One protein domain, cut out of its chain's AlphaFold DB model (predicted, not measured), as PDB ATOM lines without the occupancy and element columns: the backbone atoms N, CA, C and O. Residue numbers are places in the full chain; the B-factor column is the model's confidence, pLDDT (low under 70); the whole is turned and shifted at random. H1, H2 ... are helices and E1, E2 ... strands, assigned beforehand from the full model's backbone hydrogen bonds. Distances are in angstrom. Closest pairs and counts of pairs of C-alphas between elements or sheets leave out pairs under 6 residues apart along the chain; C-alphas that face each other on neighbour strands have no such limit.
ATOM      1  N   THR A  84     167.700 130.075  94.620       97.62
ATOM      2  CA  THR A  84     168.032 131.331  95.294       97.62
ATOM      3  C   THR A  84     166.829 132.257  95.310       97.62
ATOM      4  O   THR A  84     166.093 132.368  94.323       97.62
ATOM      5  N   ILE A  85     166.643 132.953  96.426       98.31
ATOM      6  CA  ILE A  85     165.769 134.118  96.513       98.31
ATOM      7  C   ILE A  85     166.626 135.344  96.193       98.31
ATOM      8  O   ILE A  85     167.385 135.824  97.033       98.31
ATOM      9  N   THR A  86     166.500 135.871  94.978       97.50
ATOM     10  CA  THR A  86     167.388 136.934  94.489       97.50
ATOM     11  C   THR A  86     167.139 138.255  95.222       97.50
ATOM     12  O   THR A  86     168.080 138.912  95.666       97.50
ATOM     13  N   PHE A  87     165.872 138.643  95.396       98.00
ATOM     14  CA  PHE A  87     165.450 139.814  96.170       98.00
ATOM     15  C   PHE A  87     163.959 139.760  96.539       98.00
ATOM     16  O   PHE A  87     163.183 139.000  95.946       98.00
ATOM     17  N   ILE A  88     163.556 140.592  97.511       98.50
ATOM     18  CA  ILE A  88     162.149 140.862  97.834       98.50
ATOM     19  C   ILE A  88     161.821 142.305  97.448       98.50
ATOM     20  O   ILE A  88     162.254 143.272  98.079       98.50
ATOM     21  N   GLU A  89     160.994 142.449  96.422       98.19
ATOM     22  CA  GLU A  89     160.526 143.738  95.945       98.19
ATOM     23  C   GLU A  89     159.332 144.236  96.770       98.19
ATOM     24  O   GLU A  89     158.368 143.501  96.976       98.19
ATOM     25  N   LEU A  90     159.349 145.502  97.202       97.94
ATOM     26  CA  LEU A  90     158.223 146.155  97.885       97.94
ATOM     27  C   LEU A  90     157.589 147.226  96.991       97.94
ATOM     28  O   LEU A  90     158.293 148.097  96.488       97.94
ATOM     29  N   ASN A  91     156.266 147.201  96.832       97.44
ATOM     30  CA  ASN A  91     155.499 148.181  96.060       97.44
ATOM     31  C   ASN A  91     154.250 148.676  96.826       97.44
ATOM     32  O   ASN A  91     153.662 147.893  97.573       97.44
ATOM     33  N   PRO A  92     153.783 149.924  96.614       96.50
ATOM     34  CA  PRO A  92     154.347 150.938  95.713       96.50
ATOM     35  C   PRO A  92     155.671 151.501  96.240       96.50
ATOM     36  O   PRO A  92     155.867 151.550  97.442       96.50
ATOM     37  N   LYS A  93     156.572 151.951  95.366       95.69
ATOM     38  CA  LYS A  93     157.840 152.568  95.784       95.69
ATOM     39  C   LYS A  93     157.631 153.941  96.434       95.69
ATOM     40  O   LYS A  93     156.705 154.674  96.083       95.69
ATOM     41  N   LEU A  94     158.541 154.312  97.333       96.06
ATOM     42  CA  LEU A  94     158.649 155.671  97.874       96.06
ATOM     43  C   LEU A  94     159.571 156.522  96.998       96.06
ATOM     44  O   LEU A  94     160.529 156.012  96.414       96.06
ATOM     45  N   ALA A  95     159.299 157.824  96.935       97.00
ATOM     46  CA  ALA A  95     160.132 158.760  96.191       97.00
ATOM     47  C   ALA A  95     161.535 158.885  96.815       97.00
ATOM     48  O   ALA A  95     161.684 159.010  98.035       97.00
ATOM     49  N   GLY A  96     162.560 158.862  95.967       96.38
ATOM     50  CA  GLY A  96     163.931 159.245  96.292       96.38
ATOM     51  C   GLY A  96     164.268 160.624  95.731       96.38
ATOM     52  O   GLY A  96     163.634 161.108  94.793       96.38
ATOM     53  N   LEU A  97     165.285 161.263  96.302       96.75
ATOM     54  CA  LEU A  97     165.793 162.575  95.883       96.75
ATOM     55  C   LEU A  97     167.170 162.481  95.205       96.75
ATOM     56  O   LEU A  97     167.846 163.494  95.021       96.75
ATOM     57  N   LYS A 136     155.290 161.046  97.862       95.88
ATOM     58  CA  LYS A 136     155.066 159.964  98.817       95.88
ATOM     59  C   LYS A 136     156.397 159.505  99.410       95.88
ATOM     60  O   LYS A 136     157.143 158.765  98.773       95.88
ATOM     61  N   LEU A 137     156.674 159.954 100.632       95.56
ATOM     62  CA  LEU A 137     157.941 159.696 101.335       95.56
ATOM     63  C   LEU A 137     157.845 158.622 102.428       95.56
ATOM     64  O   LEU A 137     158.867 158.204 102.956       95.56
ATOM     65  N   LYS A 138     156.633 158.187 102.784       94.81
ATOM     66  CA  LYS A 138     156.380 157.123 103.764       94.81
ATOM     67  C   LYS A 138     155.057 156.415 103.482       94.81
ATOM     68  O   LYS A 138     154.164 157.006 102.867       94.81
ATOM     69  N   TYR A 139     154.932 155.185 103.966       95.56
ATOM     70  CA  TYR A 139     153.669 154.446 104.006       95.56
ATOM     71  C   TYR A 139     152.857 154.826 105.246       95.56
ATOM     72  O   TYR A 139     153.426 155.217 106.269       95.56
ATOM     73  N   GLN A 140     151.533 154.710 105.163       95.69
ATOM     74  CA  GLN A 140     150.635 154.917 106.304       95.69
ATOM     75  C   GLN A 140     150.203 153.579 106.923       95.69
ATOM     76  O   GLN A 140     150.065 152.596 106.193       95.69
ATOM     77  N   PRO A 141     149.932 153.505 108.240       96.88
ATOM     78  CA  PRO A 141     149.307 152.328 108.841       96.88
ATOM     79  C   PRO A 141     148.043 151.890 108.093       96.88
ATOM     80  O   PRO A 141     147.174 152.705 107.782       96.88
ATOM     81  N   GLY A 142     147.931 150.593 107.810       97.44
ATOM     82  CA  GLY A 142     146.811 150.001 107.076       97.44
ATOM     83  C   GLY A 142     146.886 150.156 105.554       97.44
ATOM     84  O   GLY A 142     146.058 149.579 104.852       97.44
ATOM     85  N   GLU A 143     147.866 150.893 105.028       97.62
ATOM     86  CA  GLU A 143     148.053 151.043 103.591       97.62
ATOM     87  C   GLU A 143     148.456 149.701 102.949       97.62
ATOM     88  O   GLU A 143     149.377 149.044 103.439       97.62
ATOM     89  N   PRO A 144     147.802 149.266 101.856       97.62
ATOM     90  CA  PRO A 144     148.156 148.015 101.205       97.62
ATOM     91  C   PRO A 144     149.483 148.144 100.453       97.62
ATOM     92  O   PRO A 144     149.617 148.951  99.532       97.62
ATOM     93  N   VAL A 145     150.430 147.273 100.788       97.94
ATOM     94  CA  VAL A 145     151.674 147.062 100.047       97.94
ATOM     95  C   VAL A 145     151.708 145.657  99.446       97.94
ATOM     96  O   VAL A 145     151.025 144.735  99.900       97.94
ATOM     97  N   THR A 146     152.493 145.485  98.387       98.56
ATOM     98  CA  THR A 146     152.766 144.187  97.762       98.56
ATOM     99  C   THR A 146     154.246 143.878  97.883       98.56
ATOM    100  O   THR A 146     155.082 144.668  97.452       98.56
ATOM    101  N   LEU A 147     154.541 142.720  98.458       98.62
ATOM    102  CA  LEU A 147     155.864 142.122  98.528       98.62
ATOM    103  C   LEU A 147     155.961 141.059  97.430       98.62
ATOM    104  O   LEU A 147     155.035 140.258  97.290       98.62
ATOM    105  N   ALA A 148     157.041 141.045  96.656       98.69
ATOM    106  CA  ALA A 148     157.283 140.060  95.607       98.69
ATOM    107  C   ALA A 148     158.664 139.419  95.781       98.69
ATOM    108  O   ALA A 148     159.681 140.090  95.648       98.69
ATOM    109  N   ALA A 149     158.704 138.128  96.099       98.69
ATOM    110  CA  ALA A 149     159.941 137.361  96.163       98.69
ATOM    111  C   ALA A 149     160.248 136.783  94.781       98.69
ATOM    112  O   ALA A 149     159.396 136.115  94.184       98.69
ATOM    113  N   HIS A 150     161.459 137.031  94.297       98.56
ATOM    114  CA  HIS A 150     161.963 136.515  93.029       98.56
ATOM    115  C   HIS A 150     162.856 135.307  93.302       98.56
ATOM    116  O   HIS A 150     163.867 135.423  93.989       98.56
ATOM    117  N   VAL A 151     162.457 134.137  92.804       98.56
ATOM    118  CA  VAL A 151     163.169 132.874  93.015       98.56
ATOM    119  C   VAL A 151     163.705 132.372  91.694       98.56
ATOM    120  O   VAL A 151     162.940 132.197  90.749       98.56
ATOM    121  N   LYS A 152     164.995 132.070  91.644       97.94
ATOM    122  CA  LYS A 152     165.674 131.578  90.449       97.94
ATOM    123  C   LYS A 152     166.391 130.277  90.764       97.94
ATOM    124  O   LYS A 152     166.915 130.118  91.859       97.94
ATOM    125  N   ASN A 153     166.425 129.345  89.819       98.19
ATOM    126  CA  ASN A 153     167.328 128.203  89.929       98.19
ATOM    127  C   ASN A 153     168.683 128.576  89.318       98.19
ATOM    128  O   ASN A 153     168.837 128.556  88.102       98.19
ATOM    129  N   VAL A 154     169.655 128.918  90.157       96.62
ATOM    130  CA  VAL A 154     171.032 129.259  89.763       96.62
ATOM    131  C   VAL A 154     171.976 128.060  89.863       96.62
ATOM    132  O   VAL A 154     173.188 128.224  89.971       96.62
ATOM    133  N   GLY A 155     171.427 126.844  89.857       96.94
ATOM    134  CA  GLY A 155     172.183 125.598  89.831       96.94
ATOM    135  C   GLY A 155     172.213 124.968  88.444       96.94
ATOM    136  O   GLY A 155     171.468 125.345  87.542       96.94
ATOM    137  N   PHE A 156     173.041 123.938  88.294       97.88
ATOM    138  CA  PHE A 156     173.295 123.271  87.010       97.88
ATOM    139  C   PHE A 156     172.373 122.067  86.749       97.88
ATOM    140  O   PHE A 156     172.570 121.311  85.798       97.88
ATOM    141  N   ALA A 157     171.368 121.852  87.603       97.88
ATOM    142  CA  ALA A 157     170.330 120.847  87.404       97.88
ATOM    143  C   ALA A 157     168.938 121.446  87.619       97.88
ATOM    144  O   ALA A 157     168.759 122.418  88.345       97.88
ATOM    145  N   THR A 158     167.920 120.846  87.000       98.31
ATOM    146  CA  THR A 158     166.529 121.307  87.131       98.31
ATOM    147  C   THR A 158     165.989 121.070  88.545       98.31
ATOM    148  O   THR A 158     165.913 119.922  88.997       98.31
ATOM    149  N   ALA A 159     165.520 122.135  89.195       98.31
ATOM    150  CA  ALA A 159     164.842 122.062  90.481       98.31
ATOM    151  C   ALA A 159     163.438 121.450  90.331       98.31
ATOM    152  O   ALA A 159     162.666 121.790  89.427       98.31
ATOM    153  N   GLN A 160     163.096 120.521  91.223       98.19
ATOM    154  CA  GLN A 160     161.758 119.945  91.348       98.19
ATOM    155  C   GLN A 160     160.805 120.916  92.065       98.19
ATOM    156  O   GLN A 160     161.266 121.852  92.722       98.19
ATOM    157  N   PRO A 161     159.480 120.684  91.976       98.31
ATOM    158  CA  PRO A 161     158.487 121.454  92.721       98.31
ATOM    159  C   PRO A 161     158.814 121.567  94.216       98.31
ATOM    160  O   PRO A 161     159.151 120.567  94.850       98.31
ATOM    161  N   PHE A 162     158.631 122.757  94.784       98.44
ATOM    162  CA  PHE A 162     158.960 123.086  96.175       98.44
ATOM    163  C   PHE A 162     157.823 123.857  96.858       98.44
ATOM    164  O   PHE A 162     156.921 124.396  96.203       98.44
ATOM    165  N   GLU A 163     157.839 123.888  98.186       98.62
ATOM    166  CA  GLU A 163     156.952 124.729  98.991       98.62
ATOM    167  C   GLU A 163     157.644 126.039  99.353       98.62
ATOM    168  O   GLU A 163     158.866 126.143  99.311       98.62
ATOM    169  N   PHE A 164     156.864 127.053  99.703       98.62
ATOM    170  CA  PHE A 164     157.400 128.312 100.202       98.62
ATOM    171  C   PHE A 164     156.519 128.882 101.307       98.62
ATOM    172  O   PHE A 164     155.316 128.604 101.375       98.62
ATOM    173  N   VAL A 165     157.125 129.703 102.156       98.75
ATOM    174  CA  VAL A 165     156.479 130.348 103.295       98.75
ATOM    175  C   VAL A 165     156.882 131.817 103.335       98.75
ATOM    176  O   VAL A 165     158.056 132.153 103.201       98.75
ATOM    177  N   TRP A 166     155.896 132.682 103.546       98.81
ATOM    178  CA  TRP A 166     156.101 134.068 103.939       98.81
ATOM    179  C   TRP A 166     155.978 134.189 105.450       98.81
ATOM    180  O   TRP A 166     154.983 133.737 106.030       98.81
ATOM    181  N   LEU A 167     156.945 134.853 106.073       98.75
ATOM    182  CA  LEU A 167     156.895 135.208 107.481       98.75
ATOM    183  C   LEU A 167     156.980 136.724 107.655       98.75
ATOM    184  O   LEU A 167     157.705 137.396 106.928       98.75
ATOM    185  N   ILE A 168     156.251 137.243 108.640       98.25
ATOM    186  CA  ILE A 168     156.440 138.595 109.173       98.25
ATOM    187  C   ILE A 168     156.855 138.437 110.631       98.25
ATOM    188  O   ILE A 168     156.165 137.764 111.400       98.25
ATOM    189  N   ASP A 169     158.013 138.987 110.994       97.88
ATOM    190  CA  ASP A 169     158.619 138.855 112.330       97.88
ATOM    191  C   ASP A 169     158.717 137.397 112.815       97.88
ATOM    192  O   ASP A 169     158.390 137.057 113.954       97.88
ATOM    193  N   GLY A 170     159.106 136.499 111.905       97.56
ATOM    194  CA  GLY A 170     159.236 135.064 112.175       97.56
ATOM    195  C   GLY A 170     157.911 134.300 112.298       97.56
ATOM    196  O   GLY A 170     157.935 133.088 112.512       97.56
ATOM    197  N   LYS A 171     156.755 134.957 112.139       98.00
ATOM    198  CA  LYS A 171     155.435 134.309 112.138       98.00
ATOM    199  C   LYS A 171     154.971 134.050 110.714       98.00
ATOM    200  O   LYS A 171     154.927 134.973 109.909       98.00
ATOM    201  N   GLU A 172     154.585 132.812 110.418       98.31
ATOM    202  CA  GLU A 172     153.996 132.443 109.126       98.31
ATOM    203  C   GLU A 172     152.704 133.236 108.873       98.31
ATOM    204  O   GLU A 172     151.763 133.174 109.663       98.31
ATOM    205  N   VAL A 173     152.670 133.983 107.766       98.00
ATOM    206  CA  VAL A 173     151.490 134.748 107.319       98.00
ATOM    207  C   VAL A 173     150.886 134.192 106.033       98.00
ATOM    208  O   VAL A 173     149.724 134.455 105.732       98.00
ATOM    209  N   SER A 174     151.665 133.435 105.259       98.19
ATOM    210  CA  SER A 174     151.209 132.775 104.039       98.19
ATOM    211  C   SER A 174     152.120 131.601 103.693       98.19
ATOM    212  O   SER A 174     153.318 131.629 103.967       98.19
ATOM    213  N   ARG A 175     151.555 130.585 103.046       98.50
ATOM    214  CA  ARG A 175     152.262 129.406 102.545       98.50
ATOM    215  C   ARG A 175     151.719 129.038 101.177       98.50
ATOM    216  O   ARG A 175     150.518 129.148 100.923       98.50
ATOM    217  N   GLY A 176     152.591 128.552 100.307       98.25
ATOM    218  CA  GLY A 176     152.200 128.067  98.996       98.25
ATOM    219  C   GLY A 176     153.121 126.980  98.466       98.25
ATOM    220  O   GLY A 176     154.045 126.519  99.132       98.25
ATOM    221  N   ARG A 177     152.828 126.547  97.239       98.12
ATOM    222  CA  ARG A 177     153.600 125.525  96.535       98.12
ATOM    223  C   ARG A 177     153.791 125.909  95.079       98.12
ATOM    224  O   ARG A 177     152.810 126.120  94.364       98.12
ATOM    225  N   HIS A 178     155.039 125.927  94.630       98.19
ATOM    226  CA  HIS A 178     155.376 126.034  93.220       98.19
ATOM    227  C   HIS A 178     155.339 124.632  92.602       98.19
ATOM    228  O   HIS A 178     156.126 123.763  92.963       98.19
ATOM    229  N   ARG A 179     154.360 124.370  91.726       97.81
ATOM    230  CA  ARG A 179     154.121 123.027  91.154       97.81
ATOM    231  C   ARG A 179     154.938 122.729  89.900       97.81
ATOM    232  O   ARG A 179     154.960 121.581  89.464       97.81
ATOM    233  N   GLN A 180     155.540 123.749  89.301       97.25
ATOM    234  CA  GLN A 180     156.374 123.597  88.118       97.25
ATOM    235  C   GLN A 180     157.814 123.278  88.530       97.25
ATOM    236  O   GLN A 180     158.194 123.392  89.695       97.25
ATOM    237  N   ARG A 181     158.584 122.794  87.560       97.75
ATOM    238  CA  ARG A 181     160.033 122.660  87.681       97.75
ATOM    239  C   ARG A 181     160.669 123.972  87.242       97.75
ATOM    240  O   ARG A 181     160.150 124.578  86.309       97.75
ATOM    241  N   LEU A 182     161.792 124.340  87.850       98.12
ATOM    242  CA  LEU A 182     162.605 125.470  87.400       98.12
ATOM    243  C   LEU A 182     163.888 124.940  86.772       98.12
ATOM    244  O   LEU A 182     164.700 124.284  87.432       98.12
ATOM    245  N   ARG A 183     164.056 125.174  85.473       98.25
ATOM    246  CA  ARG A 183     165.302 124.882  84.755       98.25
ATOM    247  C   ARG A 183     166.406 125.836  85.206       98.25
ATOM    248  O   ARG A 183     166.138 126.828  85.873       98.25
ATOM    249  N   GLU A 184     167.641 125.509  84.850       97.38
ATOM    250  CA  GLU A 184     168.792 126.392  85.056       97.38
ATOM    251  C   GLU A 184     168.479 127.804  84.529       97.38
ATOM    252  O   GLU A 184     167.990 127.972  83.408       97.38
ATOM    253  N   MET A 185     168.718 128.799  85.379       95.88
ATOM    254  CA  MET A 185     168.461 130.228  85.188       95.88
ATOM    255  C   MET A 185     166.990 130.634  84.993       95.88
ATOM    256  O   MET A 185     166.720 131.802  84.710       95.88
ATOM    257  N   GLU A 186     166.032 129.720  85.178       97.62
ATOM    258  CA  GLU A 186     164.598 130.025  85.143       97.62
ATOM    259  C   GLU A 186     164.140 130.656  86.467       97.62
ATOM    260  O   GLU A 186     164.557 130.232  87.547       97.62
ATOM    261  N   GLU A 187     163.270 131.666  86.372       97.44
ATOM    262  CA  GLU A 187     162.772 132.455  87.504       97.44
ATOM    263  C   GLU A 187     161.257 132.276  87.698       97.44
ATOM    264  O   GLU A 187     160.493 132.156  86.738       97.44
ATOM    265  N   ALA A 188     160.815 132.300  88.954       98.25
ATOM    266  CA  ALA A 188     159.425 132.413  89.365       98.25
ATOM    267  C   ALA A 188     159.257 133.517  90.417       98.25
ATOM    268  O   ALA A 188     160.093 133.687  91.302       98.25
ATOM    269  N   THR A 189     158.128 134.222  90.363       98.56
ATOM    270  CA  THR A 189     157.793 135.288  91.315       98.56
ATOM    271  C   THR A 189     156.619 134.876  92.196       98.56
ATOM    272  O   THR A 189     155.607 134.355  91.717       98.56
ATOM    273  N   PHE A 190     156.724 135.163  93.489       98.62
ATOM    274  CA  PHE A 190     155.680 134.909  94.478       98.62
ATOM    275  C   PHE A 190     155.297 136.216  95.142       98.62
ATOM    276  O   PHE A 190     156.172 137.003  95.474       98.62
ATOM    277  N   THR A 191     154.003 136.457  95.353       98.44
ATOM    278  CA  THR A 191     153.532 137.730  95.910       98.44
ATOM    279  C   THR A 191     152.790 137.548  97.225       98.44
ATOM    280  O   THR A 191     152.093 136.554  97.440       98.44
ATOM    281  N   LEU A 192     152.925 138.543  98.096       98.50
ATOM    282  CA  LEU A 192     152.178 138.702  99.333       98.50
ATOM    283  C   LEU A 192     151.616 140.124  99.379       98.50
ATOM    284  O   LEU A 192     152.361 141.099  99.312       98.50
ATOM    285  N   LYS A 193     150.297 140.246  99.534       98.06
ATOM    286  CA  LYS A 193     149.677 141.517  99.918       98.06
ATOM    287  C   LYS A 193     149.718 141.641 101.432       98.06
ATOM    288  O   LYS A 193     149.300 140.719 102.131       98.06
ATOM    289  N   TRP A 194     150.185 142.777 101.922       96.94
ATOM    290  CA  TRP A 194     150.292 143.054 103.347       96.94
ATOM    291  C   TRP A 194     149.812 144.473 103.631       96.94
ATOM    292  O   TRP A 194     150.066 145.384 102.850       96.94
ATOM    293  N   ASN A 195     149.092 144.665 104.732       97.31
ATOM    294  CA  ASN A 195     148.713 146.002 105.175       97.31
ATOM    295  C   ASN A 195     149.831 146.534 106.062       97.31
ATOM    296  O   ASN A 195     150.175 145.886 107.051       97.31
ATOM    297  N   TRP A 196     150.371 147.695 105.704       97.38
ATOM    298  CA  TRP A 196     151.514 148.295 106.372       97.38
ATOM    299  C   TRP A 196     151.255 148.500 107.867       97.38
ATOM    300  O   TRP A 196     150.187 148.970 108.269       97.38
ATOM    301  N   GLN A 197     152.247 148.164 108.684       95.56
ATOM    302  CA  GLN A 197     152.240 148.372 110.130       95.56
ATOM    303  C   GLN A 197     153.432 149.242 110.518       95.56
ATOM    304  O   GLN A 197     154.514 149.130 109.941       95.56
ATOM    305  N   GLU A 198     153.223 150.137 111.481       92.94
ATOM    306  CA  GLU A 198     154.306 150.920 112.068       92.94
ATOM    307  C   GLU A 198     155.207 150.039 112.934       92.94
ATOM    308  O   GLU A 198     154.719 149.246 113.734       92.94
ATOM    309  N   GLY A 199     156.520 150.239 112.826       92.75
ATOM    310  CA  GLY A 199     157.513 149.531 113.628       92.75
ATOM    311  C   GLY A 199     158.642 148.934 112.792       92.75
ATOM    312  O   GLY A 199     158.714 149.117 111.576       92.75
ATOM    313  N   PHE A 200     159.544 148.221 113.467       95.50
ATOM    314  CA  PHE A 200     160.684 147.538 112.847       95.50
ATOM    315  C   PHE A 200     160.315 146.103 112.488       95.50
ATOM    316  O   PHE A 200     160.745 145.150 113.138       95.50
ATOM    317  N   HIS A 201     159.478 145.971 111.463       97.31
ATOM    318  CA  HIS A 201     159.044 144.674 110.962       97.31
ATOM    319  C   HIS A 201     160.046 144.089 109.971       97.31
ATOM    320  O   HIS A 201     160.628 144.809 109.155       97.31
ATOM    321  N   HIS A 202     160.197 142.771 110.000       98.38
ATOM    322  CA  HIS A 202     160.946 142.020 108.999       98.38
ATOM    323  C   HIS A 202     160.003 141.180 108.155       98.38
ATOM    324  O   HIS A 202     159.056 140.584 108.673       98.38
ATOM    325  N   VAL A 203     160.309 141.085 106.866       98.56
ATOM    326  CA  VAL A 203     159.724 140.086 105.978       98.56
ATOM    327  C   VAL A 203     160.740 138.991 105.725       98.56
ATOM    328  O   VAL A 203     161.891 139.279 105.416       98.56
ATOM    329  N   THR A 204     160.301 137.743 105.806       98.69
ATOM    330  CA  THR A 204     161.086 136.588 105.383       98.69
ATOM    331  C   THR A 204     160.344 135.847 104.283       98.69
ATOM    332  O   THR A 204     159.164 135.522 104.438       98.69
ATOM    333  N   PHE A 205     161.036 135.535 103.192       98.75
ATOM    334  CA  PHE A 205     160.604 134.510 102.250       98.75
ATOM    335  C   PHE A 205     161.496 133.287 102.434       98.75
ATOM    336  O   PHE A 205     162.719 133.407 102.476       98.75
ATOM    337  N   ARG A 206     160.884 132.112 102.572       98.69
ATOM    338  CA  ARG A 206     161.598 130.853 102.777       98.69
ATOM    339  C   ARG A 206     161.124 129.804 101.791       98.69
ATOM    340  O   ARG A 206     159.927 129.530 101.702       98.69
ATOM    341  N   ILE A 207     162.071 129.161 101.128       98.62
ATOM    342  CA  ILE A 207     161.863 127.970 100.313       98.62
ATOM    343  C   ILE A 207     161.941 126.741 101.223       98.62
ATOM    344  O   ILE A 207     162.839 126.599 102.051       98.62
ATOM    345  N   VAL A 208     160.965 125.847 101.093       98.00
ATOM    346  CA  VAL A 208     160.867 124.597 101.846       98.00
ATOM    347  C   VAL A 208     160.947 123.441 100.859       98.00
ATOM    348  O   VAL A 208     160.024 123.164 100.088       98.00
ATOM    349  N   THR A 209     162.086 122.759 100.883       96.94
ATOM    350  CA  THR A 209     162.422 121.668  99.971       96.94
ATOM    351  C   THR A 209     163.318 120.656 100.683       96.94
ATOM    352  O   THR A 209     164.035 120.992 101.621       96.94
ATOM    353  N   ASN A 210     163.248 119.391 100.267       95.56
ATOM    354  CA  ASN A 210     164.141 118.318 100.721       95.56
ATOM    355  C   ASN A 210     165.164 117.921  99.645       95.56
ATOM    356  O   ASN A 210     165.886 116.933  99.797       95.56
ATOM    357  N   GLN A 211     165.172 118.648  98.530       95.94
ATOM    358  CA  GLN A 211     166.107 118.437  97.441       95.94
ATOM    359  C   GLN A 211     167.514 118.788  97.911       95.94
ATOM    360  O   GLN A 211     167.706 119.709  98.701       95.94
ATOM    361  N   LYS A 212     168.504 118.043  97.422       96.38
ATOM    362  CA  LYS A 212     169.898 118.416  97.632       96.38
ATOM    363  C   LYS A 212     170.237 119.565  96.689       96.38
ATOM    364  O   LYS A 212     170.030 119.423  95.486       96.38
ATOM    365  N   GLU A 213     170.792 120.634  97.237       97.19
ATOM    366  CA  GLU A 213     171.128 121.852  96.499       97.19
ATOM    367  C   GLU A 213     172.617 122.182  96.619       97.19
ATOM    368  O   GLU A 213     173.315 121.611  97.465       97.19
ATOM    369  N   ILE A 214     173.115 123.053  95.736       96.94
ATOM    370  CA  ILE A 214     174.483 123.588  95.826       96.94
ATOM    371  C   ILE A 214     174.625 124.412  97.105       96.94
ATOM    372  O   ILE A 214     175.562 124.183  97.871       96.94
ATOM    373  N   ALA A 215     173.682 125.319  97.350       96.50
ATOM    374  CA  ALA A 215     173.577 126.076  98.579       96.50
ATOM    375  C   ALA A 215     172.163 125.977  99.154       96.50
ATOM    376  O   ALA A 215     171.188 125.708  98.467       96.50
ATOM    377  N   THR A 216     172.081 126.113 100.473       96.06
ATOM    378  CA  THR A 216     170.821 126.151 101.229       96.06
ATOM    379  C   THR A 216     170.700 127.421 102.060       96.06
ATOM    380  O   THR A 216     169.622 127.731 102.556       96.06
ATOM    381  N   ILE A 217     171.790 128.183 102.206       93.62
ATOM    382  CA  ILE A 217     171.800 129.480 102.894       93.62
ATOM    383  C   ILE A 217     171.019 130.567 102.140       93.62
ATOM    384  O   ILE A 217     170.624 131.547 102.756       93.62
ATOM    385  N   ASN A 218     170.792 130.392 100.837       95.62
ATOM    386  CA  ASN A 218     170.050 131.291  99.944       95.62
ATOM    387  C   ASN A 218     168.562 130.901  99.786       95.62
ATOM    388  O   ASN A 218     167.802 131.618  99.134       95.62
ATOM    389  N   ASN A 219     168.120 129.817 100.439       97.38
ATOM    390  CA  ASN A 219     166.708 129.419 100.526       97.38
ATOM    391  C   ASN A 219     165.903 130.243 101.541       97.38
ATOM    392  O   ASN A 219     164.690 130.054 101.665       97.38
ATOM    393  N   ASP A 220     166.558 131.111 102.307       96.19
ATOM    394  CA  ASP A 220     165.935 131.950 103.322       96.19
ATOM    395  C   ASP A 220     166.478 133.371 103.211       96.19
ATOM    396  O   ASP A 220     167.677 133.606 103.344       96.19
ATOM    397  N   VAL A 221     165.580 134.316 102.951       97.19
ATOM    398  CA  VAL A 221     165.906 135.729 102.813       97.19
ATOM    399  C   VAL A 221     165.017 136.530 103.738       97.19
ATOM    400  O   VAL A 221     163.792 136.457 103.644       97.19
ATOM    401  N   THR A 222     165.647 137.318 104.608       97.81
ATOM    402  CA  THR A 222     164.975 138.212 105.549       97.81
ATOM    403  C   THR A 222     165.383 139.655 105.289       97.81
ATOM    404  O   THR A 222     166.558 139.989 105.408       97.81
ATOM    405  N   ASP A 223     164.407 140.511 104.987       98.12
ATOM    406  CA  ASP A 223     164.615 141.935 104.738       98.12
ATOM    407  C   ASP A 223     163.923 142.800 105.811       98.12
ATOM    408  O   ASP A 223     162.767 142.546 106.179       98.12
ATOM    409  N   PRO A 224     164.586 143.860 106.305       97.50
ATOM    410  CA  PRO A 224     163.970 144.847 107.186       97.50
ATOM    411  C   PRO A 224     163.035 145.754 106.380       97.50
ATOM    412  O   PRO A 224     163.476 146.467 105.479       97.50
ATOM    413  N   LEU A 225     161.742 145.784 106.711       96.69
ATOM    414  CA  LEU A 225     160.751 146.559 105.950       96.69
ATOM    415  C   LEU A 225     160.930 148.074 106.096       96.69
ATOM    416  O   LEU A 225     160.561 148.818 105.191       96.69
ATOM    417  N   TRP A 226     161.542 148.532 107.190       95.19
ATOM    418  CA  TRP A 226     161.939 149.934 107.359       95.19
ATOM    419  C   TRP A 226     163.252 150.285 106.647       95.19
ATOM    420  O   TRP A 226     163.641 151.451 106.630       95.19
ATOM    421  N   GLY A 227     163.963 149.287 106.115       95.56
ATOM    422  CA  GLY A 227     165.238 149.487 105.449       95.56
ATOM    423  C   GLY A 227     165.084 150.158 104.086       95.56
ATOM    424  O   GLY A 227     164.113 149.928 103.356       95.56
ATOM    425  N   TRP A 228     166.072 150.970 103.716       96.56
ATOM    426  CA  TRP A 228     166.123 151.592 102.398       96.56
ATOM    427  C   TRP A 228     166.293 150.528 101.314       96.56
ATOM    428  O   TRP A 228     167.217 149.717 101.357       96.56
ATOM    429  N   GLY A 229     165.377 150.537 100.345       95.81
ATOM    430  CA  GLY A 229     165.423 149.636  99.200       95.81
ATOM    431  C   GLY A 229     166.446 150.104  98.175       95.81
ATOM    432  O   GLY A 229     166.258 151.157  97.555       95.81
ATOM    433  N   PHE A 230     167.501 149.315  98.000       97.81
ATOM    434  CA  PHE A 230     168.479 149.500  96.940       97.81
ATOM    435  C   PHE A 230     168.105 148.734  95.680       97.81
ATOM    436  O   PHE A 230     167.498 147.664  95.741       97.81
ATOM    437  N   PHE A 231     168.509 149.284  94.538       97.44
ATOM    438  CA  PHE A 231     168.451 148.585  93.263       97.44
ATOM    439  C   PHE A 231     169.853 148.286  92.728       97.44
ATOM    440  O   PHE A 231     170.806 149.010  93.015       97.44
ATOM    441  N   TYR A 232     169.942 147.272  91.877       98.31
ATOM    442  CA  TYR A 232     171.111 146.993  91.050       98.31
ATOM    443  C   TYR A 232     170.751 147.030  89.566       98.31
ATOM    444  O   TYR A 232     169.662 146.599  89.188       98.31
ATOM    445  N   ILE A 233     171.662 147.521  88.720       98.31
ATOM    446  CA  ILE A 233     171.593 147.359  87.259       98.31
ATOM    447  C   ILE A 233     172.816 146.576  86.808       98.31
ATOM    448  O   ILE A 233     173.944 146.971  87.102       98.31
ATOM    449  N   VAL A 234     172.589 145.490  86.077       97.50
ATOM    450  CA  VAL A 234     173.655 144.618  85.584       97.50
ATOM    451  C   VAL A 234     173.298 144.046  84.215       97.50
ATOM    452  O   VAL A 234     172.132 143.780  83.912       97.50
ATOM    453  N   SER A 235     174.312 143.849  83.375       96.31
ATOM    454  CA  SER A 235     174.130 143.241  82.065       96.31
ATOM    455  C   SER A 235     173.891 141.726  82.150       96.31
ATOM    456  O   SER A 235     174.507 141.022  82.958       96.31
ATOM    457  N   ASN A 236     173.029 141.181  81.282       95.06
ATOM    458  CA  ASN A 236     172.739 139.738  81.238       95.06
ATOM    459  C   ASN A 236     174.011 138.902  81.039       95.06
ATOM    460  O   ASN A 236     174.171 137.840  81.640       95.06
ATOM    461  N   LYS A 237     174.938 139.391  80.208       94.25
ATOM    462  CA  LYS A 237     176.208 138.714  79.922       94.25
ATOM    463  C   LYS A 237     177.130 138.678  81.139       94.25
ATOM    464  O   LYS A 237     177.741 137.643  81.389       94.25
ATOM    465  N   ARG A 238     177.174 139.743  81.949       93.56
ATOM    466  CA  ARG A 238     177.913 139.727  83.218       93.56
ATOM    467  C   ARG A 238     177.347 138.676  84.166       93.56
ATOM    468  O   ARG A 238     178.107 137.886  84.711       93.56
ATOM    469  N   VAL A 239     176.022 138.598  84.303       94.81
ATOM    470  CA  VAL A 239     175.365 137.565  85.129       94.81
ATOM    471  C   VAL A 239     175.691 136.153  84.627       94.81
ATOM    472  O   VAL A 239     176.008 135.278  85.428       94.81
ATOM    473  N   GLN A 240     175.702 135.932  83.308       93.81
ATOM    474  CA  GLN A 240     176.142 134.658  82.723       93.81
ATOM    475  C   GLN A 240     177.600 134.335  83.069       93.81
ATOM    476  O   GLN A 240     177.902 133.186  83.380       93.81
ATOM    477  N   MET A 241     178.497 135.327  83.065       92.88
ATOM    478  CA  MET A 241     179.892 135.132  83.470       92.88
ATOM    479  C   MET A 241     180.020 134.754  84.944       92.88
ATOM    480  O   MET A 241     180.756 133.817  85.257       92.88
ATOM    481  N   TRP A 242     179.272 135.402  85.840       93.75
ATOM    482  CA  TRP A 242     179.208 135.017  87.257       93.75
ATOM    483  C   TRP A 242     178.702 133.587  87.463       93.75
ATOM    484  O   TRP A 242     179.108 132.923  88.411       93.75
ATOM    485  N   HIS A 243     177.905 133.072  86.526       95.50
ATOM    486  CA  HIS A 243     177.439 131.689  86.534       95.50
ATOM    487  C   HIS A 243     178.490 130.653  86.093       95.50
ATOM    488  O   HIS A 243     178.237 129.447  86.079       95.50
ATOM    489  N   THR A 244     179.707 131.089  85.746       94.00
ATOM    490  CA  THR A 244     180.769 130.179  85.292       94.00
ATOM    491  C   THR A 244     181.713 129.695  86.389       94.00
ATOM    492  O   THR A 244     182.431 128.718  86.150       94.00
ATOM    493  N   PHE A 245     181.693 130.329  87.563       94.06
ATOM    494  CA  PHE A 245     182.645 130.127  88.655       94.06
ATOM    495  C   PHE A 245     181.971 130.250  90.027       94.06
ATOM    496  O   PHE A 245     180.882 130.807  90.137       94.06
ATOM    497  N   ARG A 246     182.635 129.779  91.090       94.88
ATOM    498  CA  ARG A 246     182.119 129.908  92.460       94.88
ATOM    499  C   ARG A 246     182.636 131.183  93.129       94.88
ATOM    500  O   ARG A 246     183.843 131.453  93.121       94.88
ATOM    501  N   SER A 247     181.741 131.971  93.714       94.81
ATOM    502  CA  SER A 247     182.072 133.193  94.456       94.81
ATOM    503  C   SER A 247     182.372 132.902  95.932       94.81
ATOM    504  O   SER A 247     182.091 131.808  96.417       94.81
ATOM    505  N   ALA A 248     182.888 133.878  96.684       93.50
ATOM    506  CA  ALA A 248     183.128 133.768  98.128       93.50
ATOM    507  C   ALA A 248     181.859 133.480  98.953       93.50
ATOM    508  O   ALA A 248     181.957 132.970 100.070       93.50
ATOM    509  N   ALA A 249     180.671 133.745  98.397       93.06
ATOM    510  CA  ALA A 249     179.401 133.358  99.005       93.06
ATOM    511  C   ALA A 249     179.185 131.831  99.004       93.06
ATOM    512  O   ALA A 249     178.338 131.335  99.744       93.06
ATOM    513  N   GLY A 250     179.970 131.086  98.218       94.00
ATOM    514  CA  GLY A 250     179.875 129.634  98.070       94.00
ATOM    515  C   GLY A 250     178.959 129.184  96.931       94.00
ATOM    516  O   GLY A 250     178.775 127.981  96.757       94.00
ATOM    517  N   THR A 251     178.428 130.123  96.145       95.44
ATOM    518  CA  THR A 251     177.440 129.897  95.079       95.44
ATOM    519  C   THR A 251     178.003 130.285  93.709       95.44
ATOM    520  O   THR A 251     179.094 130.851  93.608       95.44
ATOM    521  N   PHE A 252     177.266 129.967  92.644       96.00
ATOM    522  CA  PHE A 252     177.621 130.273  91.253       96.00
ATOM    523  C   PHE A 252     176.721 131.376  90.685       96.00
ATOM    524  O   PHE A 252     176.254 131.272  89.554       96.00
ATOM    525  N   CYS A 253     176.378 132.397  91.467       94.69
ATOM    526  CA  CYS A 253     175.518 133.464  90.967       94.69
ATOM    527  C   CYS A 253     175.941 134.846  91.472       94.69
ATOM    528  O   CYS A 253     176.587 134.995  92.514       94.69
ATOM    529  N   PHE A 254     175.584 135.850  90.677       96.12
ATOM    530  CA  PHE A 254     175.819 137.263  90.959       96.12
ATOM    531  C   PHE A 254     174.945 137.725  92.132       96.12
ATOM    532  O   PHE A 254     175.387 138.471  93.004       96.12
ATOM    533  N   GLU A 255     173.703 137.250  92.145       96.19
ATOM    534  CA  GLU A 255     172.639 137.662  93.046       96.19
ATOM    535  C   GLU A 255     172.998 137.366  94.506       96.19
ATOM    536  O   GLU A 255     172.984 138.278  95.326       96.19
ATOM    537  N   ASP A 256     173.420 136.140  94.819       96.19
ATOM    538  CA  ASP A 256     173.813 135.751  96.179       96.19
ATOM    539  C   ASP A 256     175.074 136.490  96.640       96.19
ATOM    540  O   ASP A 256     175.159 136.922  97.791       96.19
ATOM    541  N   TYR A 257     176.056 136.660  95.745       96.12
ATOM    542  CA  TYR A 257     177.304 137.347  96.078       96.12
ATOM    543  C   TYR A 257     177.056 138.809  96.451       96.12
ATOM    544  O   TYR A 257     177.565 139.284  97.466       96.12
ATOM    545  N   TYR A 258     176.241 139.528  95.679       96.56
ATOM    546  CA  TYR A 258     175.980 140.940  95.945       96.56
ATOM    547  C   TYR A 258     174.873 141.184  96.966       96.56
ATOM    548  O   TYR A 258     174.947 142.158  97.715       96.56
ATOM    549  N   ARG A 259     173.920 140.261  97.119       96.19
ATOM    550  CA  ARG A 259     173.006 140.272  98.262       96.19
ATOM    551  C   ARG A 259     173.762 140.121  99.582       96.19
ATOM    552  O   ARG A 259     173.480 140.852 100.527       96.19
ATOM    553  N   TRP A 260     174.769 139.252  99.635       96.12
ATOM    554  CA  TRP A 260     175.601 139.091 100.827       96.12
ATOM    555  C   TRP A 260     176.263 140.408 101.276       96.12
ATOM    556  O   TRP A 260     176.375 140.644 102.476       96.12
ATOM    557  N   HIS A 261     176.611 141.322 100.363       97.25
ATOM    558  CA  HIS A 261     177.155 142.636 100.736       97.25
ATOM    559  C   HIS A 261     176.117 143.535 101.426       97.25
ATOM    560  O   HIS A 261     176.470 144.291 102.329       97.25
ATOM    561  N   ILE A 262     174.833 143.412 101.071       97.69
ATOM    562  CA  ILE A 262     173.734 144.073 101.789       97.69
ATOM    563  C   ILE A 262     173.596 143.513 103.209       97.69
ATOM    564  O   ILE A 262     173.444 144.274 104.169       97.69
ATOM    565  N   ASP A 263     173.723 142.196 103.361       96.75
ATOM    566  CA  ASP A 263     173.686 141.542 104.671       96.75
ATOM    567  C   ASP A 263     174.891 141.945 105.537       96.75
ATOM    568  O   ASP A 263     174.723 142.262 106.717       96.75
ATOM    569  N   ILE A 264     176.097 142.016 104.955       97.25
ATOM    570  CA  ILE A 264     177.299 142.534 105.629       97.25
ATOM    571  C   ILE A 264     177.085 143.979 106.059       97.25
ATOM    572  O   ILE A 264     177.394 144.326 107.193       97.25
ATOM    573  N   MET A 265     176.544 144.833 105.194       98.06
ATOM    574  CA  MET A 265     176.321 146.237 105.525       98.06
ATOM    575  C   MET A 265     175.383 146.378 106.735       98.06
ATOM    576  O   MET A 265     175.691 147.114 107.670       98.06
ATOM    577  N   ASN A 266     174.305 145.589 106.794       98.50
ATOM    578  CA  ASN A 266     173.421 145.528 107.964       98.50
ATOM    579  C   ASN A 266     174.099 144.940 109.216       98.50
ATOM    580  O   ASN A 266     173.816 145.395 110.328       98.50
ATOM    581  N   LEU A 267     174.990 143.954 109.061       98.19
ATOM    582  CA  LEU A 267     175.812 143.429 110.156       98.19
ATOM    583  C   LEU A 267     176.727 144.529 110.711       98.19
ATOM    584  O   LEU A 267     176.726 144.778 111.914       98.19
ATOM    585  N   LEU A 268     177.465 145.223 109.847       98.56
ATOM    586  CA  LEU A 268     178.354 146.314 110.239       98.56
ATOM    587  C   LEU A 268     177.573 147.459 110.885       98.56
ATOM    588  O   LEU A 268     178.010 147.973 111.908       98.56
ATOM    589  N   PHE A 269     176.380 147.784 110.380       98.69
ATOM    590  CA  PHE A 269     175.467 148.727 111.024       98.69
ATOM    591  C   PHE A 269     175.116 148.321 112.454       98.69
ATOM    592  O   PHE A 269     175.235 149.139 113.365       98.69
ATOM    593  N   ALA A 270     174.725 147.068 112.686       98.38
ATOM    594  CA  ALA A 270     174.426 146.589 114.034       98.38
ATOM    595  C   ALA A 270     175.653 146.630 114.967       98.38
ATOM    596  O   ALA A 270     175.501 146.833 116.169       98.38
ATOM    597  N   HIS A 271     176.861 146.467 114.420       98.31
ATOM    598  CA  HIS A 271     178.117 146.474 115.175       98.31
ATOM    599  C   HIS A 271     178.788 147.856 115.306       98.31
ATOM    600  O   HIS A 271     179.738 147.985 116.079       98.31
ATOM    601  N   SER A 272     178.297 148.890 114.616       98.50
ATOM    602  CA  SER A 272     178.714 150.294 114.767       98.50
ATOM    603  C   SER A 272     178.187 150.900 116.077       98.50
ATOM    604  O   SER A 272     177.337 151.790 116.069       98.50
ATOM    605  N   ILE A 273     178.668 150.383 117.209       98.19
ATOM    606  CA  ILE A 273     178.240 150.763 118.560       98.19
ATOM    607  C   ILE A 273     179.158 151.857 119.111       98.19
ATOM    608  O   ILE A 273     180.355 151.643 119.297       98.19
ATOM    609  N   PHE A 274     178.573 153.010 119.432       98.12
ATOM    610  CA  PHE A 274     179.283 154.193 119.928       98.12
ATOM    611  C   PHE A 274     178.458 154.933 120.991       98.12
ATOM    612  O   PHE A 274     177.261 154.680 121.107       98.12
ATOM    613  N   PRO A 275     179.028 155.898 121.736       98.00
ATOM    614  CA  PRO A 275     178.245 156.743 122.639       98.00
ATOM    615  C   PRO A 275     177.052 157.449 121.970       98.00
ATOM    616  O   PRO A 275     175.981 157.518 122.568       98.00
ATOM    617  N   ALA A 276     177.194 157.923 120.726       96.88
ATOM    618  CA  ALA A 276     176.085 158.489 119.946       96.88
ATOM    619  C   ALA A 276     175.107 157.442 119.358       96.88
ATOM    620  O   ALA A 276     174.033 157.798 118.871       96.88
ATOM    621  N   ALA A 277     175.467 156.157 119.384       98.12
ATOM    622  CA  ALA A 277     174.702 155.046 118.819       98.12
ATOM    623  C   ALA A 277     174.880 153.770 119.677       98.12
ATOM    624  O   ALA A 277     175.519 152.810 119.240       98.12
ATOM    625  N   PRO A 278     174.364 153.744 120.923       97.62
ATOM    626  CA  PRO A 278     174.680 152.688 121.894       97.62
ATOM    627  C   PRO A 278     174.098 151.312 121.540       97.62
ATOM    628  O   PRO A 278     174.574 150.298 122.039       97.62
ATOM    629  N   GLU A 279     173.090 151.267 120.668       97.62
ATOM    630  CA  GLU A 279     172.465 150.035 120.161       97.62
ATOM    631  C   GLU A 279     172.920 149.701 118.727       97.62
ATOM    632  O   GLU A 279     172.309 148.880 118.042       97.62
ATOM    633  N   GLY A 280     173.981 150.363 118.257       98.25
ATOM    634  CA  GLY A 280     174.403 150.328 116.867       98.25
ATOM    635  C   GLY A 280     173.613 151.300 115.992       98.25
ATOM    636  O   GLY A 280     172.806 152.120 116.454       98.25
ATOM    637  N   ILE A 281     173.839 151.205 114.687       98.62
ATOM    638  CA  ILE A 281     173.029 151.911 113.701       98.62
ATOM    639  C   ILE A 281     171.647 151.257 113.667       98.62
ATOM    640  O   ILE A 281     171.519 150.035 113.674       98.62
ATOM    641  N   LYS A 282     170.600 152.073 113.623       96.81
ATOM    642  CA  LYS A 282     169.179 151.726 113.542       96.81
ATOM    643  C   LYS A 282     168.719 151.569 112.098       96.81
ATOM    644  O   LYS A 282     167.873 150.726 111.792       96.81
ATOM    645  N   ALA A 283     169.248 152.411 111.214       96.88
ATOM    646  CA  ALA A 283     168.954 152.330 109.798       96.88
ATOM    647  C   ALA A 283     169.391 150.979 109.224       96.88
ATOM    648  O   ALA A 283     170.379 150.387 109.659       96.88
ATOM    649  N   ARG A 284     168.644 150.483 108.244       97.75
ATOM    650  CA  ARG A 284     168.962 149.243 107.539       97.75
ATOM    651  C   ARG A 284     168.829 149.458 106.042       97.75
ATOM    652  O   ARG A 284     168.185 150.405 105.596       97.75
ATOM    653  N   VAL A 285     169.419 148.554 105.283       97.88
ATOM    654  CA  VAL A 285     169.307 148.487 103.827       97.88
ATOM    655  C   VAL A 285     168.736 147.135 103.422       97.88
ATOM    656  O   VAL A 285     168.817 146.166 104.176       97.88
ATOM    657  N   ARG A 286     168.131 147.062 102.243       97.56
ATOM    658  CA  ARG A 286     167.667 145.805 101.648       97.56
ATOM    659  C   ARG A 286     167.836 145.849 100.140       97.56
ATOM    660  O   ARG A 286     167.742 146.922  99.541       97.56
ATOM    661  N   LEU A 287     168.036 144.689  99.527       97.62
ATOM    662  CA  LEU A 287     168.019 144.581  98.076       97.62
ATOM    663  C   LEU A 287     166.566 144.496  97.612       97.62
ATOM    664  O   LEU A 287     165.891 143.499  97.837       97.62
ATOM    665  N   ASP A 288     166.079 145.572  97.008       97.25
ATOM    666  CA  ASP A 288     164.679 145.721  96.617       97.25
ATOM    667  C   ASP A 288     164.440 145.347  95.154       97.25
ATOM    668  O   ASP A 288     163.342 144.917  94.814       97.25
ATOM    669  N   ARG A 289     165.442 145.504  94.279       96.69
ATOM    670  CA  ARG A 289     165.309 145.157  92.860       96.69
ATOM    671  C   ARG A 289     166.651 144.906  92.181       96.69
ATOM    672  O   ARG A 289     167.601 145.651  92.394       96.69
ATOM    673  N   ILE A 290     166.696 143.944  91.263       97.88
ATOM    674  CA  ILE A 290     167.766 143.831  90.263       97.88
ATOM    675  C   ILE A 290     167.160 144.044  88.873       97.88
ATOM    676  O   ILE A 290     166.113 143.487  88.541       97.88
ATOM    677  N   ILE A 291     167.797 144.886  88.065       97.69
ATOM    678  CA  ILE A 291     167.420 145.179  86.684       97.69
ATOM    679  C   ILE A 291     168.453 144.518  85.775       97.69
ATOM    680  O   ILE A 291     169.577 145.003  85.628       97.69
ATOM    681  N   TYR A 292     168.043 143.413  85.163       96.94
ATOM    682  CA  TYR A 292     168.811 142.718  84.138       96.94
ATOM    683  C   TYR A 292     168.535 143.344  82.771       96.94
ATOM    684  O   TYR A 292     167.377 143.557  82.403       96.94
ATOM    685  N   THR A 293     169.583 143.658  82.017       96.94
ATOM    686  CA  THR A 293     169.457 144.337  80.720       96.94
ATOM    687  C   THR A 293     170.581 143.941  79.765       96.94
ATOM    688  O   THR A 293     171.617 143.448  80.190       96.94
ATOM    689  N   ASP A 294     170.396 144.155  78.465       93.81
ATOM    690  CA  ASP A 294     171.496 144.116  77.486       93.81
ATOM    691  C   ASP A 294     172.046 145.520  77.180       93.81
ATOM    692  O   ASP A 294     173.064 145.658  76.509       93.81
ATOM    693  N   ASP A 295     171.369 146.559  77.674       94.06
ATOM    694  CA  ASP A 295     171.727 147.967  77.521       94.06
ATOM    695  C   ASP A 295     171.613 148.657  78.888       94.06
ATOM    696  O   ASP A 295     170.519 149.006  79.353       94.06
ATOM    697  N   VAL A 296     172.754 148.768  79.574       95.69
ATOM    698  CA  VAL A 296     172.856 149.374  80.910       95.69
ATOM    699  C   VAL A 296     172.531 150.864  80.853       95.69
ATOM    700  O   VAL A 296     171.764 151.350  81.681       95.69
ATOM    701  N   ASP A 297     173.036 151.580  79.848       92.75
ATOM    702  CA  ASP A 297     172.882 153.033  79.740       92.75
ATOM    703  C   ASP A 297     171.400 153.415  79.554       92.75
ATOM    704  O   ASP A 297     170.893 154.329  80.212       92.75
ATOM    705  N   LYS A 298     170.658 152.653  78.742       94.50
ATOM    706  CA  LYS A 298     169.204 152.813  78.603       94.50
ATOM    707  C   LYS A 298     168.443 152.472  79.887       94.50
ATOM    708  O   LYS A 298     167.465 153.147  80.208       94.50
ATOM    709  N   ALA A 299     168.863 151.444  80.625       96.00
ATOM    710  CA  ALA A 299     168.230 151.089  81.896       96.00
ATOM    711  C   ALA A 299     168.402 152.197  82.947       96.00
ATOM    712  O   ALA A 299     167.442 152.520  83.648       96.00
ATOM    713  N   VAL A 300     169.578 152.833  83.002       94.56
ATOM    714  CA  VAL A 300     169.848 153.983  83.881       94.56
ATOM    715  C   VAL A 300     168.929 155.159  83.551       94.56
ATOM    716  O   VAL A 300     168.334 155.744  84.454       94.56
ATOM    717  N   GLN A 301     168.746 155.475  82.266       91.44
ATOM    718  CA  GLN A 301     167.822 156.536  81.837       91.44
ATOM    719  C   GLN A 301     166.372 156.267  82.273       91.44
ATOM    720  O   GLN A 301     165.630 157.206  82.544       91.44
ATOM    721  N   GLY A 302     165.982 154.994  82.381       93.00
ATOM    722  CA  GLY A 302     164.650 154.571  82.818       93.00
ATOM    723  C   GLY A 302     164.410 154.592  84.333       93.00
ATOM    724  O   GLY A 302     163.303 154.265  84.758       93.00
ATOM    725  N   LEU A 303     165.404 154.944  85.159       93.19
ATOM    726  CA  LEU A 303     165.242 155.022  86.622       93.19
ATOM    727  C   LEU A 303     164.387 156.212  87.073       93.19
ATOM    728  O   LEU A 303     163.786 156.175  88.149       93.19
ATOM    729  N   VAL A 304     164.354 157.270  86.264       94.00
ATOM    730  CA  VAL A 304     163.615 158.499  86.546       94.00
ATOM    731  C   VAL A 304     162.265 158.430  85.838       94.00
ATOM    732  O   VAL A 304     162.203 158.254  84.623       94.00
ATOM    733  N   ALA A 305     161.180 158.572  86.596       94.56
ATOM    734  CA  ALA A 305     159.831 158.612  86.046       94.56
ATOM    735  C   ALA A 305     159.556 159.933  85.300       94.56
ATOM    736  O   ALA A 305     160.312 160.900  85.398       94.56
ATOM    737  N   GLU A 306     158.442 159.994  84.564       94.44
ATOM    738  CA  GLU A 306     158.049 161.173  83.769       94.44
ATOM    739  C   GLU A 306     157.882 162.453  84.608       94.44
ATOM    740  O   GLU A 306     158.089 163.560  84.114       94.44
ATOM    741  N   ASP A 307     157.554 162.312  85.895       95.19
ATOM    742  CA  ASP A 307     157.454 163.416  86.857       95.19
ATOM    743  C   ASP A 307     158.824 163.965  87.312       95.19
ATOM    744  O   ASP A 307     158.895 164.943  88.065       95.19
ATOM    745  N   GLY A 308     159.907 163.353  86.831       95.50
ATOM    746  CA  GLY A 308     161.291 163.672  87.135       95.50
ATOM    747  C   GLY A 308     161.810 163.044  88.424       95.50
ATOM    748  O   GLY A 308     162.928 163.371  88.810       95.50
ATOM    749  N   ILE A 309     161.073 162.165  89.100       96.94
ATOM    750  CA  ILE A 309     161.494 161.546  90.362       96.94
ATOM    751  C   ILE A 309     161.971 160.116  90.139       96.94
ATOM    752  O   ILE A 309     161.389 159.344  89.379       96.94
ATOM    753  N   ALA A 310     163.043 159.754  90.838       94.56
ATOM    754  CA  ALA A 310     163.514 158.384  90.897       94.56
ATOM    755  C   ALA A 310     162.878 157.690  92.110       94.56
ATOM    756  O   ALA A 310     163.007 158.146  93.247       94.56
ATOM    757  N   TYR A 311     162.162 156.593  91.881       95.19
ATOM    758  CA  TYR A 311     161.405 155.889  92.923       95.19
ATOM    759  C   TYR A 311     162.229 154.754  93.548       95.19
ATOM    760  O   TYR A 311     161.855 153.581  93.516       95.19
ATOM    761  N   HIS A 312     163.388 155.120  94.094       93.38
ATOM    762  CA  HIS A 312     164.328 154.235  94.778       93.38
ATOM    763  C   HIS A 312     165.119 155.009  95.838       93.38
ATOM    764  O   HIS A 312     165.205 156.233  95.789       93.38
ATOM    765  N   GLN A 313     165.745 154.307  96.785       95.38
ATOM    766  CA  GLN A 313     166.510 154.949  97.864       95.38
ATOM    767  C   GLN A 313     168.028 154.908  97.637       95.38
ATOM    768  O   GLN A 313     168.792 155.404  98.454       95.38
ATOM    769  N   GLY A 314     168.478 154.385  96.501       95.94
ATOM    770  CA  GLY A 314     169.890 154.298  96.135       95.94
ATOM    771  C   GLY A 314     170.148 153.013  95.372       95.94
ATOM    772  O   GLY A 314     169.249 152.180  95.250       95.94
ATOM    773  N   GLY A 315     171.351 152.843  94.853       96.25
ATOM    774  CA  GLY A 315     171.697 151.616  94.158       96.25
ATOM    775  C   GLY A 315     173.106 151.624  93.607       96.25
ATOM    776  O   GLY A 315     173.861 152.571  93.810       96.25
ATOM    777  N   TRP A 316     173.429 150.554  92.894       97.69
ATOM    778  CA  TRP A 316     174.705 150.414  92.208       97.69
ATOM    779  C   TRP A 316     174.507 149.960  90.767       97.69
ATOM    780  O   TRP A 316     173.592 149.190  90.451       97.69
ATOM    781  N   ILE A 317     175.359 150.471  89.884       97.12
ATOM    782  CA  ILE A 317     175.280 150.236  88.448       97.12
ATOM    783  C   ILE A 317     176.601 149.641  87.989       97.12
ATOM    784  O   ILE A 317     177.659 150.260  88.055       97.12
TER     785      ILE A 317
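Overview. This is residues 84 to 97 and 136 to 317 of the 686 residues of the protein "Fibronectin type-III domain-containing protein" of Armatimonadetes bacterium (UniProt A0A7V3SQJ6). Two antiparallel sheets, E4 E3 E6 E7 and E1 E2 E5, face each other as a sandwich with their strands crossed, and a small parallel sheet, E9 E8 E10, meets the sandwich where E9 comes close to E1 and E7. The long helix H2 covers one face of this small sheet, over E9, and the short H3 is over its other face; the short H1 follows directly on E8. The printed part has 196 residues with ten named strands and three named helices, in the order E1 E2 E3 E4 E5 E6 E7 E8 H1 H2 E9 H3 E10, and its class is mixed, helices and strands. It is compact, with a radius of gyration of the C-alphas of 17.3 A, and rounded, spanning 47 by 41 by 36 A.

Along the chain. Begin at C-alpha 84 at (168.032, 131.331, 95.294), where E1 starts; it holds residues 84 to 91 and is 21.0 A long. Past the cut you reach E2, residues 144 to 153, the longest strand by residues, 29.8 A. Next come E3, residues 162 to 168, and E4, residues 171 to 178, which bends by 53 degrees at residue 174. E5, residues 187 to 195, is 26.3 A long; E6 holds residues 202 to 208 and E7 residues 220 to 224. E8, residues 228 to 235, is 23.4 A long, and H1, residues 236 to 242, follows. Find C-alpha 254 at (175.819, 137.263, 90.959); from there H2 runs 26.0 A to residue 271. E9, residues 285 to 293, is 23.5 A long, and H3 holds residues 296 to 301. E10, residues 315 to 317, ends at C-alpha 317, (175.280, 150.236, 88.448).

Arrangement. Start with E1 E2 E5, in that order, twisted: N 86 is 2.8 A from O 150 between E1 and E2, and N 147 is 2.8 A from O 192 between E2 and E5, both within hydrogen-bond range. Its partner in the sandwich, two sheets face to face, runs E4 E3 E6 E7; the facing parts are 9.1 A centre to centre, their best planes 11 degrees apart and their strands at 34 degrees. There E3 and E4 are a hairpin, with N 164 and O 176 2.9 A apart, and E6 and E7 are another, with N 205 and O 221 2.9 A apart; between E3 and E6, N 165 and O 206 are 2.8 A apart. Look next at E1 and E9, whose closest C-alphas, those of Glu 89 and Asp 288, are 4.7 A apart. In the parallel sheet E9 E8 E10, N 232 and O 289 are 2.9 A apart, and N 316 and O 231 3.0 A. H2 is on this sheet at a height of 9.0 A, over E9 and along the strands, at 18 degrees on the local plane; its closest C-alphas to E9 are those of Ile 262 and Arg 286, 6.3 A. H3 is on the opposite face, over E8, at a height of 8.3 A, with the C-alphas of Ser 235 and Val 296 closest, 6.4 A. E8, H1 H2 and E9 form a strand-helix-strand unit, two parallel neighbour strands with helices between, and E9, H3 and E10 a split one, with E8 between its strands; both crossovers are right-handed. H1 and H2 are close but not clearly touching, with the C-alphas of Trp 242 and Phe 254 5.5 A apart. In H1 and H3 every O i to N i+4 pair is within hydrogen-bond range; in H2 12 of 14 are.

Size, cuts and confidence. The two C-alphas farthest apart, those of Gln 180 and Pro 275, are 52.6 A apart. Residues 98 to 135 are not printed, and C-alphas 97 and 136 stand 11.4 A apart across the cut. Look for the long links E6 to E7, H1 to H2, H2 to E9 and H3 to E10. The mean pLDDT of the printed part is 96.8, and no printed residue is under 70.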